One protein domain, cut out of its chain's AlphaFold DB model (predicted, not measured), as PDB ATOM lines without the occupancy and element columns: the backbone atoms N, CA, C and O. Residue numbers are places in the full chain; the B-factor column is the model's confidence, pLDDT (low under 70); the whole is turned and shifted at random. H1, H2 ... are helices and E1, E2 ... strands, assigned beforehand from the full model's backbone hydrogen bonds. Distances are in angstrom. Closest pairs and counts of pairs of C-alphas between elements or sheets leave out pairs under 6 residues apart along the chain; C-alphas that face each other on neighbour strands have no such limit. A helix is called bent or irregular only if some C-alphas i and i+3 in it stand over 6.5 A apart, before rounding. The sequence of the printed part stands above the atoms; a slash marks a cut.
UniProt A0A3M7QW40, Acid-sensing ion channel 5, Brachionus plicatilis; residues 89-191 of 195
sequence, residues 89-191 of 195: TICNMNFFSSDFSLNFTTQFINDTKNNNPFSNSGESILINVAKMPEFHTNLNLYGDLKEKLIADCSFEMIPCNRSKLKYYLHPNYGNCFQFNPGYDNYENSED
ATOM      1  N   THR A  89      -8.685  32.954  -1.385       93.88
ATOM      2  CA  THR A  89      -8.138  34.183  -1.984       93.88
ATOM      3  C   THR A  89      -7.368  34.969  -0.931       93.88
ATOM      4  O   THR A  89      -7.933  35.347   0.092       93.88
ATOM      5  N   ILE A  90      -6.091  35.233  -1.193       94.25
ATOM      6  CA  ILE A  90      -5.202  35.991  -0.310       94.25
ATOM      7  C   ILE A  90      -4.899  37.333  -0.972       94.25
ATOM      8  O   ILE A  90      -4.434  37.374  -2.111       94.25
ATOM      9  N   CYS A  91      -5.155  38.422  -0.252       94.75
ATOM     10  CA  CYS A  91      -4.933  39.796  -0.697       94.75
ATOM     11  C   CYS A  91      -4.120  40.555   0.351       94.75
ATOM     12  O   CYS A  91      -4.308  40.338   1.550       94.75
ATOM     13  N   ASN A  92      -3.293  41.505  -0.082       93.88
ATOM     14  CA  ASN A  92      -2.844  42.554   0.828       93.88
ATOM     15  C   ASN A  92      -4.023  43.510   1.093       93.88
ATOM     16  O   ASN A  92      -4.756  43.857   0.173       93.88
ATOM     17  N   MET A  93      -4.215  43.945   2.341       92.25
ATOM     18  CA  MET A  93      -5.217  44.969   2.659       92.25
ATOM     19  C   MET A  93      -4.889  46.323   2.019       92.25
ATOM     20  O   MET A  93      -5.797  47.117   1.806       92.25
ATOM     21  N   ASN A  94      -3.615  46.584   1.715       90.62
ATOM     22  CA  ASN A  94      -3.179  47.801   1.042       90.62
ATOM     23  C   ASN A  94      -3.139  47.617  -0.488       90.62
ATOM     24  O   ASN A  94      -2.332  46.836  -1.003       90.62
ATOM     25  N   PHE A  95      -3.956  48.403  -1.199       91.69
ATOM     26  CA  PHE A  95      -4.026  48.426  -2.665       91.69
ATOM     27  C   PHE A  95      -2.717  48.910  -3.319       91.69
ATOM     28  O   PHE A  95      -2.324  48.401  -4.368       91.69
ATOM     29  N   PHE A  96      -2.041  49.882  -2.700       91.81
ATOM     30  CA  PHE A  96      -0.825  50.530  -3.200       91.81
ATOM     31  C   PHE A  96       0.371  50.121  -2.334       91.81
ATOM     32  O   PHE A  96       0.736  50.798  -1.370       91.81
ATOM     33  N   SER A  97       0.952  48.963  -2.643       92.12
ATOM     34  CA  SER A  97       2.008  48.328  -1.838       92.12
ATOM     35  C   SER A  97       3.335  48.115  -2.576       92.12
ATOM     36  O   SER A  97       4.343  47.792  -1.938       92.12
ATOM     37  N   SER A  98       3.375  48.336  -3.892       92.00
ATOM     38  CA  SER A  98       4.587  48.217  -4.709       92.00
ATOM     39  C   SER A  98       5.385  49.526  -4.811       92.00
ATOM     40  O   SER A  98       4.850  50.619  -4.613       92.00
ATOM     41  N   ASP A  99       6.642  49.448  -5.246       90.38
ATOM     42  CA  ASP A  99       7.457  50.641  -5.523       90.38
ATOM     43  C   ASP A  99       6.862  51.514  -6.644       90.38
ATOM     44  O   ASP A  99       6.914  52.744  -6.591       90.38
ATOM     45  N   PHE A 100       6.225  50.887  -7.640       91.44
ATOM     46  CA  PHE A 100       5.497  51.598  -8.692       91.44
ATOM     47  C   PHE A 100       4.337  52.415  -8.112       91.44
ATOM     48  O   PHE A 100       4.135  53.574  -8.483       91.44
ATOM     49  N   SER A 101       3.606  51.834  -7.157       90.94
ATOM     50  CA  SER A 101       2.503  52.511  -6.484       90.94
ATOM     51  C   SER A 101       2.955  53.711  -5.661       90.94
ATOM     52  O   SER A 101       2.249  54.716  -5.625       90.94
ATOM     53  N   LEU A 102       4.152  53.665  -5.070       89.75
ATOM     54  CA  LEU A 102       4.717  54.801  -4.349       89.75
ATOM     55  C   LEU A 102       4.930  55.992  -5.292       89.75
ATOM     56  O   LEU A 102       4.506  57.104  -4.988       89.75
ATOM     57  N   ASN A 103       5.532  55.760  -6.464       90.94
ATOM     58  CA  ASN A 103       5.745  56.822  -7.449       90.94
ATOM     59  C   ASN A 103       4.408  57.392  -7.949       90.94
ATOM     60  O   ASN A 103       4.212  58.606  -7.950       90.94
ATOM     61  N   PHE A 104       3.458  56.513  -8.282       89.88
ATOM     62  CA  PHE A 104       2.119  56.907  -8.718       89.88
ATOM     63  C   PHE A 104       1.392  57.745  -7.662       89.88
ATOM     64  O   PHE A 104       0.989  58.868  -7.937       89.88
ATOM     65  N   THR A 105       1.261  57.241  -6.434       88.31
ATOM     66  CA  THR A 105       0.557  57.952  -5.356       88.31
ATOM     67  C   THR A 105       1.205  59.297  -5.048       88.31
ATOM     68  O   THR A 105       0.483  60.273  -4.854       88.31
ATOM     69  N   THR A 106       2.539  59.393  -5.106       87.00
ATOM     70  CA  THR A 106       3.277  60.647  -4.884       87.00
ATOM     71  C   THR A 106       2.882  61.755  -5.861       87.00
ATOM     72  O   THR A 106       2.812  62.915  -5.453       87.00
ATOM     73  N   GLN A 107       2.542  61.423  -7.113       85.44
ATOM     74  CA  GLN A 107       2.063  62.404  -8.100       85.44
ATOM     75  C   GLN A 107       0.753  63.077  -7.670       85.44
ATOM     76  O   GLN A 107       0.544  64.252  -7.957       85.44
ATOM     77  N   PHE A 108      -0.087  62.363  -6.920       83.50
ATOM     78  CA  PHE A 108      -1.421  62.803  -6.505       83.50
ATOM     79  C   PHE A 108      -1.499  63.199  -5.016       83.50
ATOM     80  O   PHE A 108      -2.561  63.596  -4.527       83.50
ATOM     81  N   ILE A 109      -0.385  63.148  -4.269       77.50
ATOM     82  CA  ILE A 109      -0.345  63.542  -2.847       77.50
ATOM     83  C   ILE A 109      -0.840  64.981  -2.660       77.50
ATOM     84  O   ILE A 109      -1.609  65.242  -1.739       77.50
ATOM     85  N   ASN A 110      -0.439  65.916  -3.525       73.00
ATOM     86  CA  ASN A 110      -0.825  67.324  -3.379       73.00
ATOM     87  C   ASN A 110      -2.328  67.549  -3.597       73.00
ATOM     88  O   ASN A 110      -2.929  68.332  -2.864       73.00
ATOM     89  N   ASP A 111      -2.938  66.808  -4.521       69.06
ATOM     90  CA  ASP A 111      -4.374  66.891  -4.806       69.06
ATOM     91  C   ASP A 111      -5.214  66.310  -3.659       69.06
ATOM     92  O   ASP A 111      -6.305  66.794  -3.358       69.06
ATOM     93  N   THR A 112      -4.680  65.308  -2.954       67.88
ATOM     94  CA  THR A 112      -5.339  64.693  -1.789       67.88
ATOM     95  C   THR A 112      -5.096  65.434  -0.468       67.88
ATOM     96  O   THR A 112      -5.861  65.249   0.477       67.88
ATOM     97  N   LYS A 113      -4.089  66.316  -0.390       64.62
ATOM     98  CA  LYS A 113      -3.666  67.008   0.846       64.62
ATOM     99  C   LYS A 113      -4.702  67.992   1.404       64.62
ATOM    100  O   LYS A 113      -4.668  68.304   2.591       64.62
ATOM    101  N   ASN A 114      -5.622  68.464   0.562       63.53
ATOM    102  CA  ASN A 114      -6.730  69.334   0.971       63.53
ATOM    103  C   ASN A 114      -7.859  68.570   1.684       63.53
ATOM    104  O   ASN A 114      -8.738  69.192   2.281       63.53
ATOM    105  N   ASN A 115      -7.830  67.234   1.650       64.25
ATOM    106  CA  ASN A 115      -8.786  66.397   2.356       64.25
ATOM    107  C   ASN A 115      -8.277  66.060   3.756       64.25
ATOM    108  O   ASN A 115      -7.083  65.876   3.989       64.25
ATOM    109  N   ASN A 116      -9.204  65.944   4.706       63.47
ATOM    110  CA  ASN A 116      -8.872  65.521   6.059       63.47
ATOM    111  C   ASN A 116      -8.210  64.123   6.015       63.47
ATOM    112  O   ASN A 116      -8.852  63.187   5.519       63.47
ATOM    113  N   PRO A 117      -6.989  63.944   6.558       62.47
ATOM    114  CA  PRO A 117      -6.269  62.666   6.547       62.47
ATOM    115  C   PRO A 117      -7.021  61.525   7.252       62.47
ATOM    116  O   PRO A 117      -6.743  60.361   6.991       62.47
ATOM    117  N   PHE A 118      -8.012  61.834   8.095       60.03
ATOM    118  CA  PHE A 118      -8.845  60.846   8.788       60.03
ATOM    119  C   PHE A 118     -10.108  60.426   8.023       60.03
ATOM    120  O   PHE A 118     -10.893  59.627   8.527       60.03
ATOM    121  N   SER A 119     -10.353  60.965   6.826       64.62
ATOM    122  CA  SER A 119     -11.620  60.747   6.114       64.62
ATOM    123  C   SER A 119     -11.665  59.506   5.210       64.62
ATOM    124  O   SER A 119     -12.680  59.300   4.554       64.62
ATOM    125  N   ASN A 120     -10.598  58.692   5.118       60.44
ATOM    126  CA  ASN A 120     -10.445  57.591   4.135       60.44
ATOM    127  C   ASN A 120     -10.724  57.989   2.660       60.44
ATOM    128  O   ASN A 120     -10.779  57.147   1.759       60.44
ATOM    129  N   SER A 121     -10.879  59.286   2.387       67.62
ATOM    130  CA  SER A 121     -11.202  59.816   1.064       67.62
ATOM    131  C   SER A 121      -9.990  59.778   0.138       67.62
ATOM    132  O   SER A 121     -10.141  59.502  -1.044       67.62
ATOM    133  N   GLY A 122      -8.778  59.973   0.668       74.69
ATOM    134  CA  GLY A 122      -7.549  59.963  -0.128       74.69
ATOM    135  C   GLY A 122      -7.308  58.626  -0.835       74.69
ATOM    136  O   GLY A 122      -7.130  58.598  -2.047       74.69
ATOM    137  N   GLU A 123      -7.376  57.512  -0.102       79.12
ATOM    138  CA  GLU A 123      -7.160  56.172  -0.667       79.12
ATOM    139  C   GLU A 123      -8.242  55.799  -1.691       79.12
ATOM    140  O   GLU A 123      -7.930  55.337  -2.787       79.12
ATOM    141  N   SER A 124      -9.514  56.072  -1.387       83.00
ATOM    142  CA  SER A 124     -10.620  55.793  -2.313       83.00
ATOM    143  C   SER A 124     -10.553  56.631  -3.596       83.00
ATOM    144  O   SER A 124     -10.835  56.111  -4.677       83.00
ATOM    145  N   ILE A 125     -10.122  57.895  -3.514       85.12
ATOM    146  CA  ILE A 125      -9.851  58.733  -4.691       85.12
ATOM    147  C   ILE A 125      -8.730  58.115  -5.529       85.12
ATOM    148  O   ILE A 125      -8.914  57.927  -6.730       85.12
ATOM    149  N   LEU A 126      -7.607  57.743  -4.909       87.38
ATOM    150  CA  LEU A 126      -6.470  57.146  -5.615       87.38
ATOM    151  C   LEU A 126      -6.852  55.836  -6.312       87.38
ATOM    152  O   LEU A 126      -6.486  55.632  -7.467       87.38
ATOM    153  N   ILE A 127      -7.638  54.975  -5.656       88.88
ATOM    154  CA  ILE A 127      -8.155  53.738  -6.260       88.88
ATOM    155  C   ILE A 127      -9.029  54.053  -7.483       88.88
ATOM    156  O   ILE A 127      -8.932  53.371  -8.502       88.88
ATOM    157  N   ASN A 128      -9.873  55.084  -7.415       88.31
ATOM    158  CA  ASN A 128     -10.709  55.485  -8.549       88.31
ATOM    159  C   ASN A 128      -9.879  56.053  -9.710       88.31
ATOM    160  O   ASN A 128     -10.169  55.734 -10.861       88.31
ATOM    161  N   VAL A 129      -8.832  56.833  -9.422       89.75
ATOM    162  CA  VAL A 129      -7.886  57.326 -10.437       89.75
ATOM    163  C   VAL A 129      -7.141  56.158 -11.087       89.75
ATOM    164  O   VAL A 129      -7.086  56.077 -12.308       89.75
ATOM    165  N   ALA A 130      -6.656  55.194 -10.300       89.50
ATOM    166  CA  ALA A 130      -5.977  53.999 -10.813       89.50
ATOM    167  C   ALA A 130      -6.866  53.141 -11.738       89.50
ATOM    168  O   ALA A 130      -6.361  52.437 -12.611       89.50
ATOM    169  N   LYS A 131      -8.194  53.208 -11.572       90.00
ATOM    170  CA  LYS A 131      -9.179  52.514 -12.418       90.00
ATOM    171  C   LYS A 131      -9.562  53.280 -13.688       90.00
ATOM    172  O   LYS A 131     -10.292  52.733 -14.514       90.00
ATOM    173  N   MET A 132      -9.107  54.523 -13.865       91.00
ATOM    174  CA  MET A 132      -9.352  55.281 -15.095       91.00
ATOM    175  C   MET A 132      -8.651  54.619 -16.292       91.00
ATOM    176  O   MET A 132      -7.586  54.026 -16.120       91.00
ATOM    177  N   PRO A 133      -9.196  54.733 -17.517       89.00
ATOM    178  CA  PRO A 133      -8.680  54.028 -18.697       89.00
ATOM    179  C   PRO A 133      -7.211  54.333 -19.022       89.00
ATOM    180  O   PRO A 133      -6.527  53.475 -19.571       89.00
ATOM    181  N   GLU A 134      -6.715  55.515 -18.651       89.56
ATOM    182  CA  GLU A 134      -5.309  55.905 -18.813       89.56
ATOM    183  C   GLU A 134      -4.354  55.087 -17.924       89.56
ATOM    184  O   GLU A 134      -3.252  54.745 -18.347       89.56
ATOM    185  N   PHE A 135      -4.790  54.719 -16.714       87.38
ATOM    186  CA  PHE A 135      -3.969  54.037 -15.704       87.38
ATOM    187  C   PHE A 135      -4.316  52.554 -15.523       87.38
ATOM    188  O   PHE A 135      -3.522  51.792 -14.969       87.38
ATOM    189  N   HIS A 136      -5.468  52.119 -16.038       85.56
ATOM    190  CA  HIS A 136      -6.013  50.772 -15.872       85.56
ATOM    191  C   HIS A 136      -5.050  49.661 -16.330       85.56
ATOM    192  O   HIS A 136      -5.037  48.566 -15.770       85.56
ATOM    193  N   THR A 137      -4.210  49.920 -17.334       85.50
ATOM    194  CA  THR A 137      -3.219  48.951 -17.837       85.50
ATOM    195  C   THR A 137      -2.157  48.578 -16.800       85.50
ATOM    196  O   THR A 137      -1.572  47.501 -16.889       85.50
ATOM    197  N   ASN A 138      -1.955  49.420 -15.783       88.56
ATOM    198  CA  ASN A 138      -0.954  49.235 -14.739       88.56
ATOM    199  C   ASN A 138      -1.534  48.672 -13.433       88.56
ATOM    200  O   ASN A 138      -0.823  48.632 -12.431       88.56
ATOM    201  N   LEU A 139      -2.796  48.219 -13.413       88.88
ATOM    202  CA  LEU A 139      -3.451  47.755 -12.180       88.88
ATOM    203  C   LEU A 139      -2.668  46.651 -11.459       88.88
ATOM    204  O   LEU A 139      -2.519  46.690 -10.238       88.88
ATOM    205  N   ASN A 140      -2.067  45.740 -12.224       89.44
ATOM    206  CA  ASN A 140      -1.258  44.644 -11.694       89.44
ATOM    207  C   ASN A 140       0.072  45.118 -11.080       89.44
ATOM    208  O   ASN A 140       0.722  44.354 -10.369       89.44
ATOM    209  N   LEU A 141       0.502  46.351 -11.361       92.88
ATOM    210  CA  LEU A 141       1.752  46.920 -10.863       92.88
ATOM    211  C   LEU A 141       1.574  47.660  -9.541       92.88
ATOM    212  O   LEU A 141       2.580  47.960  -8.915       92.88
ATOM    213  N   TYR A 142       0.351  47.985  -9.107       92.75
ATOM    214  CA  TYR A 142       0.125  48.754  -7.874       92.75
ATOM    215  C   TYR A 142       0.214  47.910  -6.596       92.75
ATOM    216  O   TYR A 142       0.684  48.392  -5.563       92.75
ATOM    217  N   GLY A 143      -0.227  46.657  -6.668       92.31
ATOM    218  CA  GLY A 143      -0.227  45.744  -5.530       92.31
ATOM    219  C   GLY A 143       1.063  44.936  -5.402       92.31
ATOM    220  O   GLY A 143       1.927  44.937  -6.280       92.31
ATOM    221  N   ASP A 144       1.164  44.189  -4.308       91.62
ATOM    222  CA  ASP A 144       2.285  43.291  -4.058       91.62
ATOM    223  C   ASP A 144       2.364  42.124  -5.052       91.62
ATOM    224  O   ASP A 144       1.374  41.677  -5.642       91.62
ATOM    225  N   LEU A 145       3.585  41.606  -5.201       90.94
ATOM    226  CA  LEU A 145       3.872  40.362  -5.906       90.94
ATOM    227  C   LEU A 145       3.537  39.156  -5.021       90.94
ATOM    228  O   LEU A 145       3.682  39.212  -3.794       90.94
ATOM    229  N   LYS A 146       3.169  38.028  -5.643       91.25
ATOM    230  CA  LYS A 146       2.855  36.786  -4.915       91.25
ATOM    231  C   LYS A 146       4.013  36.326  -4.039       91.25
ATOM    232  O   LYS A 146       3.784  35.792  -2.963       91.25
ATOM    233  N   GLU A 147       5.253  36.554  -4.470       89.94
ATOM    234  CA  GLU A 147       6.448  36.128  -3.750       89.94
ATOM    235  C   GLU A 147       6.700  36.906  -2.465       89.94
ATOM    236  O   GLU A 147       7.281  36.354  -1.535       89.94
ATOM    237  N   LYS A 148       6.245  38.161  -2.411       90.44
ATOM    238  CA  LYS A 148       6.323  39.002  -1.217       90.44
ATOM    239  C   LYS A 148       5.181  38.693  -0.249       90.44
ATOM    240  O   LYS A 148       5.394  38.701   0.958       90.44
ATOM    241  N   LEU A 149       3.987  38.413  -0.776       90.25
ATOM    242  CA  LEU A 149       2.795  38.161   0.034       90.25
ATOM    243  C   LEU A 149       2.765  36.744   0.631       90.25
ATOM    244  O   LEU A 149       2.286  36.557   1.746       90.25
ATOM    245  N   ILE A 150       3.267  35.745  -0.104       91.94
ATOM    246  CA  ILE A 150       3.194  34.325   0.262       91.94
ATOM    247  C   ILE A 150       4.615  33.765   0.339       91.94
ATOM    248  O   ILE A 150       5.220  33.408  -0.674       91.94
ATOM    249  N   ALA A 151       5.147  33.692   1.559       91.25
ATOM    250  CA  ALA A 151       6.488  33.169   1.814       91.25
ATOM    251  C   ALA A 151       6.556  31.640   1.654       91.25
ATOM    252  O   ALA A 151       7.473  31.128   1.013       91.25
ATOM    253  N   ASP A 152       5.562  30.926   2.183       91.19
ATOM    254  CA  ASP A 152       5.458  29.467   2.143       91.19
ATOM    255  C   ASP A 152       3.989  29.029   2.048       91.19
ATOM    256  O   ASP A 152       3.083  29.793   2.388       91.19
ATOM    257  N   CYS A 153       3.748  27.821   1.539       89.69
ATOM    258  CA  CYS A 153       2.410  27.283   1.335       89.69
ATOM    259  C   CYS A 153       2.416  25.752   1.357       89.69
ATOM    260  O   CYS A 153       3.137  25.109   0.595       89.69
ATOM    261  N   SER A 154       1.557  25.169   2.192       92.31
ATOM    262  CA  SER A 154       1.324  23.727   2.258       92.31
ATOM    263  C   SER A 154      -0.161  23.423   2.437       92.31
ATOM    264  O   SER A 154      -0.885  24.158   3.111       92.31
ATOM    265  N   PHE A 155      -0.615  22.338   1.815       89.75
ATOM    266  CA  PHE A 155      -1.974  21.820   1.924       89.75
ATOM    267  C   PHE A 155      -1.895  20.318   2.200       89.75
ATOM    268  O   PHE A 155      -1.163  19.615   1.515       89.75
ATOM    269  N   GLU A 156      -2.564  19.837   3.253       88.31
ATOM    270  CA  GLU A 156      -2.472  18.433   3.705       88.31
ATOM    271  C   GLU A 156      -1.026  17.936   3.912       88.31
ATOM    272  O   GLU A 156      -0.693  16.788   3.645       88.31
ATOM    273  N   MET A 157      -0.155  18.817   4.423       89.88
ATOM    274  CA  MET A 157       1.289  18.573   4.616       89.88
ATOM    275  C   MET A 157       2.098  18.415   3.317       89.88
ATOM    276  O   MET A 157       3.296  18.142   3.375       89.88
ATOM    277  N   ILE A 158       1.482  18.643   2.158       89.75
ATOM    278  CA  ILE A 158       2.138  18.639   0.852       89.75
ATOM    279  C   ILE A 158       2.458  20.090   0.461       89.75
ATOM    280  O   ILE A 158       1.589  20.964   0.577       89.75
ATOM    281  N   PRO A 159       3.694  20.397   0.024       90.88
ATOM    282  CA  PRO A 159       4.048  21.741  -0.416       90.88
ATOM    283  C   PRO A 159       3.225  22.124  -1.648       90.88
ATOM    284  O   PRO A 159       3.160  21.388  -2.632       90.88
ATOM    285  N   CYS A 160       2.599  23.295  -1.606       87.69
ATOM    286  CA  CYS A 160       1.733  23.734  -2.685       87.69
ATOM    287  C   CYS A 160       2.549  24.358  -3.828       87.69
ATOM    288  O   CYS A 160       3.556  25.043  -3.615       87.69
ATOM    289  N   ASN A 161       2.100  24.170  -5.072       86.38
ATOM    290  CA  ASN A 161       2.758  24.794  -6.215       86.38
ATOM    291  C   ASN A 161       2.382  26.283  -6.314       86.38
ATOM    292  O   ASN A 161       1.371  26.653  -6.909       86.38
ATOM    293  N   ARG A 162       3.245  27.151  -5.778       85.62
ATOM    294  CA  ARG A 162       3.077  28.617  -5.797       85.62
ATOM    295  C   ARG A 162       2.965  29.222  -7.200       85.62
ATOM    296  O   ARG A 162       2.417  30.313  -7.359       85.62
ATOM    297  N   SER A 163       3.474  28.548  -8.228       84.25
ATOM    298  CA  SER A 163       3.342  29.014  -9.613       84.25
ATOM    299  C   SER A 163       1.918  28.879 -10.139       84.25
ATOM    300  O   SER A 163       1.537  29.666 -10.997       84.25
ATOM    301  N   LYS A 164       1.137  27.944  -9.587       83.12
ATOM    302  CA  LYS A 164      -0.265  27.703  -9.947       83.12
ATOM    303  C   LYS A 164      -1.264  28.570  -9.168       83.12
ATOM    304  O   LYS A 164      -2.467  28.424  -9.343       83.12
ATOM    305  N   LEU A 165      -0.797  29.471  -8.300       89.19
ATOM    306  CA  LEU A 165      -1.681  30.450  -7.668       89.19
ATOM    307  C   LEU A 165      -2.221  31.413  -8.727       89.19
ATOM    308  O   LEU A 165      -1.450  32.110  -9.394       89.19
ATOM    309  N   LYS A 166      -3.546  31.465  -8.858       90.94
ATOM    310  CA  LYS A 166      -4.216  32.268  -9.881       90.94
ATOM    311  C   LYS A 166      -4.275  33.726  -9.444       90.94
ATOM    312  O   LYS A 166      -4.727  34.034  -8.344       90.94
ATOM    313  N   TYR A 167      -3.817  34.631 -10.301       92.00
ATOM    314  CA  TYR A 167      -3.946  36.063 -10.060       92.00
ATOM    315  C   TYR A 167      -5.417  36.490 -10.141       92.00
ATOM    316  O   TYR A 167      -6.125  36.130 -11.081       92.00
ATOM    317  N   TYR A 168      -5.853  37.288  -9.175       91.88
ATOM    318  CA  TYR A 168      -7.178  37.887  -9.128       91.88
ATOM    319  C   TYR A 168      -7.048  39.352  -8.720       91.88
ATOM    320  O   TYR A 168      -6.492  39.664  -7.669       91.88
ATOM    321  N   LEU A 169      -7.570  40.261  -9.542       92.31
ATOM    322  CA  LEU A 169      -7.587  41.683  -9.223       92.31
ATOM    323  C   LEU A 169      -8.855  42.012  -8.420       92.31
ATOM    324  O   LEU A 169      -9.951  42.082  -8.974       92.31
ATOM    325  N   HIS A 170      -8.712  42.237  -7.114       92.88
ATOM    326  CA  HIS A 170      -9.824  42.635  -6.257       92.88
ATOM    327  C   HIS A 170     -10.075  44.149  -6.356       92.88
ATOM    328  O   HIS A 170      -9.137  44.941  -6.223       92.88
ATOM    329  N   PRO A 171     -11.336  44.605  -6.484       89.06
ATOM    330  CA  PRO A 171     -11.651  46.017  -6.706       89.06
ATOM    331  C   PRO A 171     -11.166  46.955  -5.594       89.06
ATOM    332  O   PRO A 171     -10.910  48.124  -5.876       89.06
ATOM    333  N   ASN A 172     -11.041  46.467  -4.358       88.81
ATOM    334  CA  ASN A 172     -10.643  47.287  -3.206       88.81
ATOM    335  C   ASN A 172      -9.240  46.976  -2.677       88.81
ATOM    336  O   ASN A 172      -8.701  47.773  -1.926       88.81
ATOM    337  N   TYR A 173      -8.663  45.834  -3.054       91.44
ATOM    338  CA  TYR A 173      -7.399  45.347  -2.481       91.44
ATOM    339  C   TYR A 173      -6.296  45.177  -3.532       91.44
ATOM    340  O   TYR A 173      -5.159  44.872  -3.195       91.44
ATOM    341  N   GLY A 174      -6.612  45.399  -4.811       92.75
ATOM    342  CA  GLY A 174      -5.645  45.286  -5.889       92.75
ATOM    343  C   GLY A 174      -5.257  43.830  -6.103       92.75
ATOM    344  O   GLY A 174      -6.120  42.974  -6.305       92.75
ATOM    345  N   ASN A 175      -3.958  43.553  -6.081       94.69
ATOM    346  CA  ASN A 175      -3.423  42.233  -6.384       94.69
ATOM    347  C   ASN A 175      -3.772  41.205  -5.303       94.69
ATOM    348  O   ASN A 175      -3.358  41.327  -4.149       94.69
ATOM    349  N   CYS A 176      -4.459  40.145  -5.715       95.31
ATOM    350  CA  CYS A 176      -4.733  38.976  -4.896       95.31
ATOM    351  C   CYS A 176      -4.364  37.691  -5.633       95.31
ATOM    352  O   CYS A 176      -4.240  37.656  -6.860       95.31
ATOM    353  N   PHE A 177      -4.229  36.611  -4.871       94.00
ATOM    354  CA  PHE A 177      -3.844  35.305  -5.385       94.00
ATOM    355  C   PHE A 177      -4.764  34.225  -4.827       94.00
ATOM    356  O   PHE A 177      -5.023  34.178  -3.624       94.00
ATOM    357  N   GLN A 178      -5.276  33.376  -5.712       93.50
ATOM    358  CA  GLN A 178      -6.240  32.333  -5.401       93.50
ATOM    359  C   GLN A 178      -5.569  30.965  -5.411       93.50
ATOM    360  O   GLN A 178      -4.936  30.566  -6.391       93.50
ATOM    361  N   PHE A 179      -5.747  30.245  -4.313       91.12
ATOM    362  CA  PHE A 179      -5.475  28.826  -4.202       91.12
ATOM    363  C   PHE A 179      -6.775  28.052  -4.427       91.12
ATOM    364  O   PHE A 179      -7.814  28.414  -3.877       91.12
ATOM    365  N   ASN A 180      -6.700  26.991  -5.226       89.12
ATOM    366  CA  ASN A 180      -7.819  26.132  -5.608       89.12
ATOM    367  C   ASN A 180      -9.024  26.881  -6.232       89.12
ATOM    368  O   ASN A 180     -10.127  26.839  -5.682       89.12
ATOM    369  N   PRO A 181      -8.844  27.616  -7.349       83.44
ATOM    370  CA  PRO A 181      -9.924  28.371  -7.994       83.44
ATOM    371  C   PRO A 181     -10.977  27.490  -8.694       83.44
ATOM    372  O   PRO A 181     -12.005  28.010  -9.123       83.44
ATOM    373  N   GLY A 182     -10.727  26.185  -8.838       74.44
ATOM    374  CA  GLY A 182     -11.608  25.218  -9.500       74.44
ATOM    375  C   GLY A 182     -11.533  25.251 -11.029       74.44
ATOM    376  O   GLY A 182     -11.484  24.203 -11.661       74.44
ATOM    377  N   TYR A 183     -11.461  26.438 -11.642       65.25
ATOM    378  CA  TYR A 183     -11.395  26.598 -13.101       65.25
ATOM    379  C   TYR A 183     -10.349  27.633 -13.549       65.25
ATOM    380  O   TYR A 183     -10.169  28.689 -12.921       65.25
ATOM    381  N   ASP A 184      -9.693  27.366 -14.680       61.38
ATOM    382  CA  ASP A 184      -8.870  28.345 -15.395       61.38
ATOM    383  C   ASP A 184      -9.747  29.405 -16.107       61.38
ATOM    384  O   ASP A 184     -10.971  29.432 -15.979       61.38
ATOM    385  N   ASN A 185      -9.136  30.359 -16.816       54.62
ATOM    386  CA  ASN A 185      -9.881  31.387 -17.567       54.62
ATOM    387  C   ASN A 185     -10.566  30.849 -18.846       54.62
ATOM    388  O   ASN A 185     -11.210  31.623 -19.551       54.62
ATOM    389  N   TYR A 186     -10.414  29.557 -19.141       60.34
ATOM    390  CA  TYR A 186     -10.934  28.846 -20.308       60.34
ATOM    391  C   TYR A 186     -11.906  27.715 -19.915       60.34
ATOM    392  O   TYR A 186     -12.201  26.861 -20.747       60.34
ATOM    393  N   GLU A 187     -12.413  27.722 -18.672       57.09
ATOM    394  CA  GLU A 187     -13.317  26.708 -18.101       57.09
ATOM    395  C   GLU A 187     -12.730  25.286 -18.002       57.09
ATOM    396  O   GLU A 187     -13.466  24.331 -17.747       57.09
ATOM    397  N   ASN A 188     -11.410  25.110 -18.122       60.31
ATOM    398  CA  ASN A 188     -10.779  23.839 -17.775       60.31
ATOM    399  C   ASN A 188     -10.659  23.732 -16.256       60.31
ATOM    400  O   ASN A 188     -10.293  24.701 -15.586       60.31
ATOM    401  N   SER A 189     -10.944  22.550 -15.707       55.25
ATOM    402  CA  SER A 189     -10.779  22.284 -14.281       55.25
ATOM    403  C   SER A 189      -9.299  22.375 -13.899       55.25
ATOM    404  O   SER A 189      -8.514  21.479 -14.209       55.25
ATOM    405  N   GLU A 190      -8.927  23.453 -13.215       58.56
ATOM    406  CA  GLU A 190      -7.667  23.581 -12.481       58.56
ATOM    407  C   GLU A 190      -7.970  23.371 -10.997       58.56
ATOM    408  O   GLU A 190      -7.676  24.210 -10.138       58.56
ATOM    409  N   ASP A 191      -8.588  22.232 -10.690       54.09
ATOM    410  CA  ASP A 191      -8.460  21.693  -9.350       54.09
ATOM    411  C   ASP A 191      -6.967  21.433  -9.163       54.09
ATOM    412  O   ASP A 191      -6.318  20.738  -9.955       54.09
TER     413      ASP A 191
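What this domain is: This is residues 89 to 191 of the 195 residues of the protein "Acid-sensing ion channel 5" of Brachionus plicatilis (UniProt A0A3M7QW40). A small three-stranded antiparallel sheet of E1, E3 and E2 makes the middle of a long, loose model, with H3 lying across E3 on it and the short H4 grazing it. H1 and H2 make a loose V beyond one end of the sheet, with residues 115 to 120 of their link sticking out, while residues 150 to 165 and 180 to 191, with no named element, extend beyond the other end. The printed part has 103 residues, with four named helices and three named strands in the order E1, H1, H2, H3, H4, E2, E3; the class is mixed, helices and strands, with 49 residues in named elements, under half. The whole is loose, with a radius of gyration of the C-alphas of 16.3 A, and elongated, spanning 51 by 28 by 22 A.

Where its parts are: E1, residues 89 to 91, begins at C-alpha 89 (-8.138, 34.183, -1.984). H1, residues 99 to 112, is 19.4 A long and irregular, with C-alphas 107 and 110 7.4 A apart. H2, residues 121 to 130, is 14.2 A long. H3, residues 136 to 142, is 10.3 A long and irregular, with C-alphas 137 and 140 7.8 A apart. H4 has residues 146 to 149. E2, residues 166 to 170, is 12.3 A long, and E3, residues 174 to 179, is 16.5 A long, ending at C-alpha 179 (-5.475, 28.826, -4.202).

How they stand to each other: E3 is the inner strand, between the edge strands E1 and E2. E1 and E3 are antiparallel at 149 degrees, with N 90 and O 177 within hydrogen-bond range at 2.9 A. E2 and E3 form a hairpin, antiparallel at 142 degrees, with N 168 and O 176 at 2.8 A. H3 is on the sheet, over E3, at a height over the sheet of 8.3 A; it runs across the strands, at 74 degrees to E3 on the local plane, which is only just defined, by 6 C-alphas. Their closest C-alphas are those of Asn 140 and Asn 175, 6.2 A apart. H4 only grazes the sheet with residues 146 to 149. H1 touches H3 with residues 99 to 101 alone; the closest C-alphas, of Ser 101 and Tyr 142, are 4.7 A apart. H1 and H2 only just touch, with 3 pairs of C-alphas within 8 A, the closest those of Thr 112 and Gly 122 at 5.5 A; they run opposite ways at a steep tilt of 57 degrees. In H2 every O i to N i+4 pair is within hydrogen-bond range, in H1 7 of 10 and in H3 0 of 3, beside 3 of 4 O i to N i+3 pairs; H4 is too short for an O i to N i+4 pair.

The domain as a whole: The C-alphas farthest apart, of Asn 114 and Met 157, are 51.5 A apart. The printed part has no cut. The link from H4 to E2 is long, with 16 residues. The mean pLDDT of the printed part is 83.8; residues 111 to 121 and 183 to 191 are under 70.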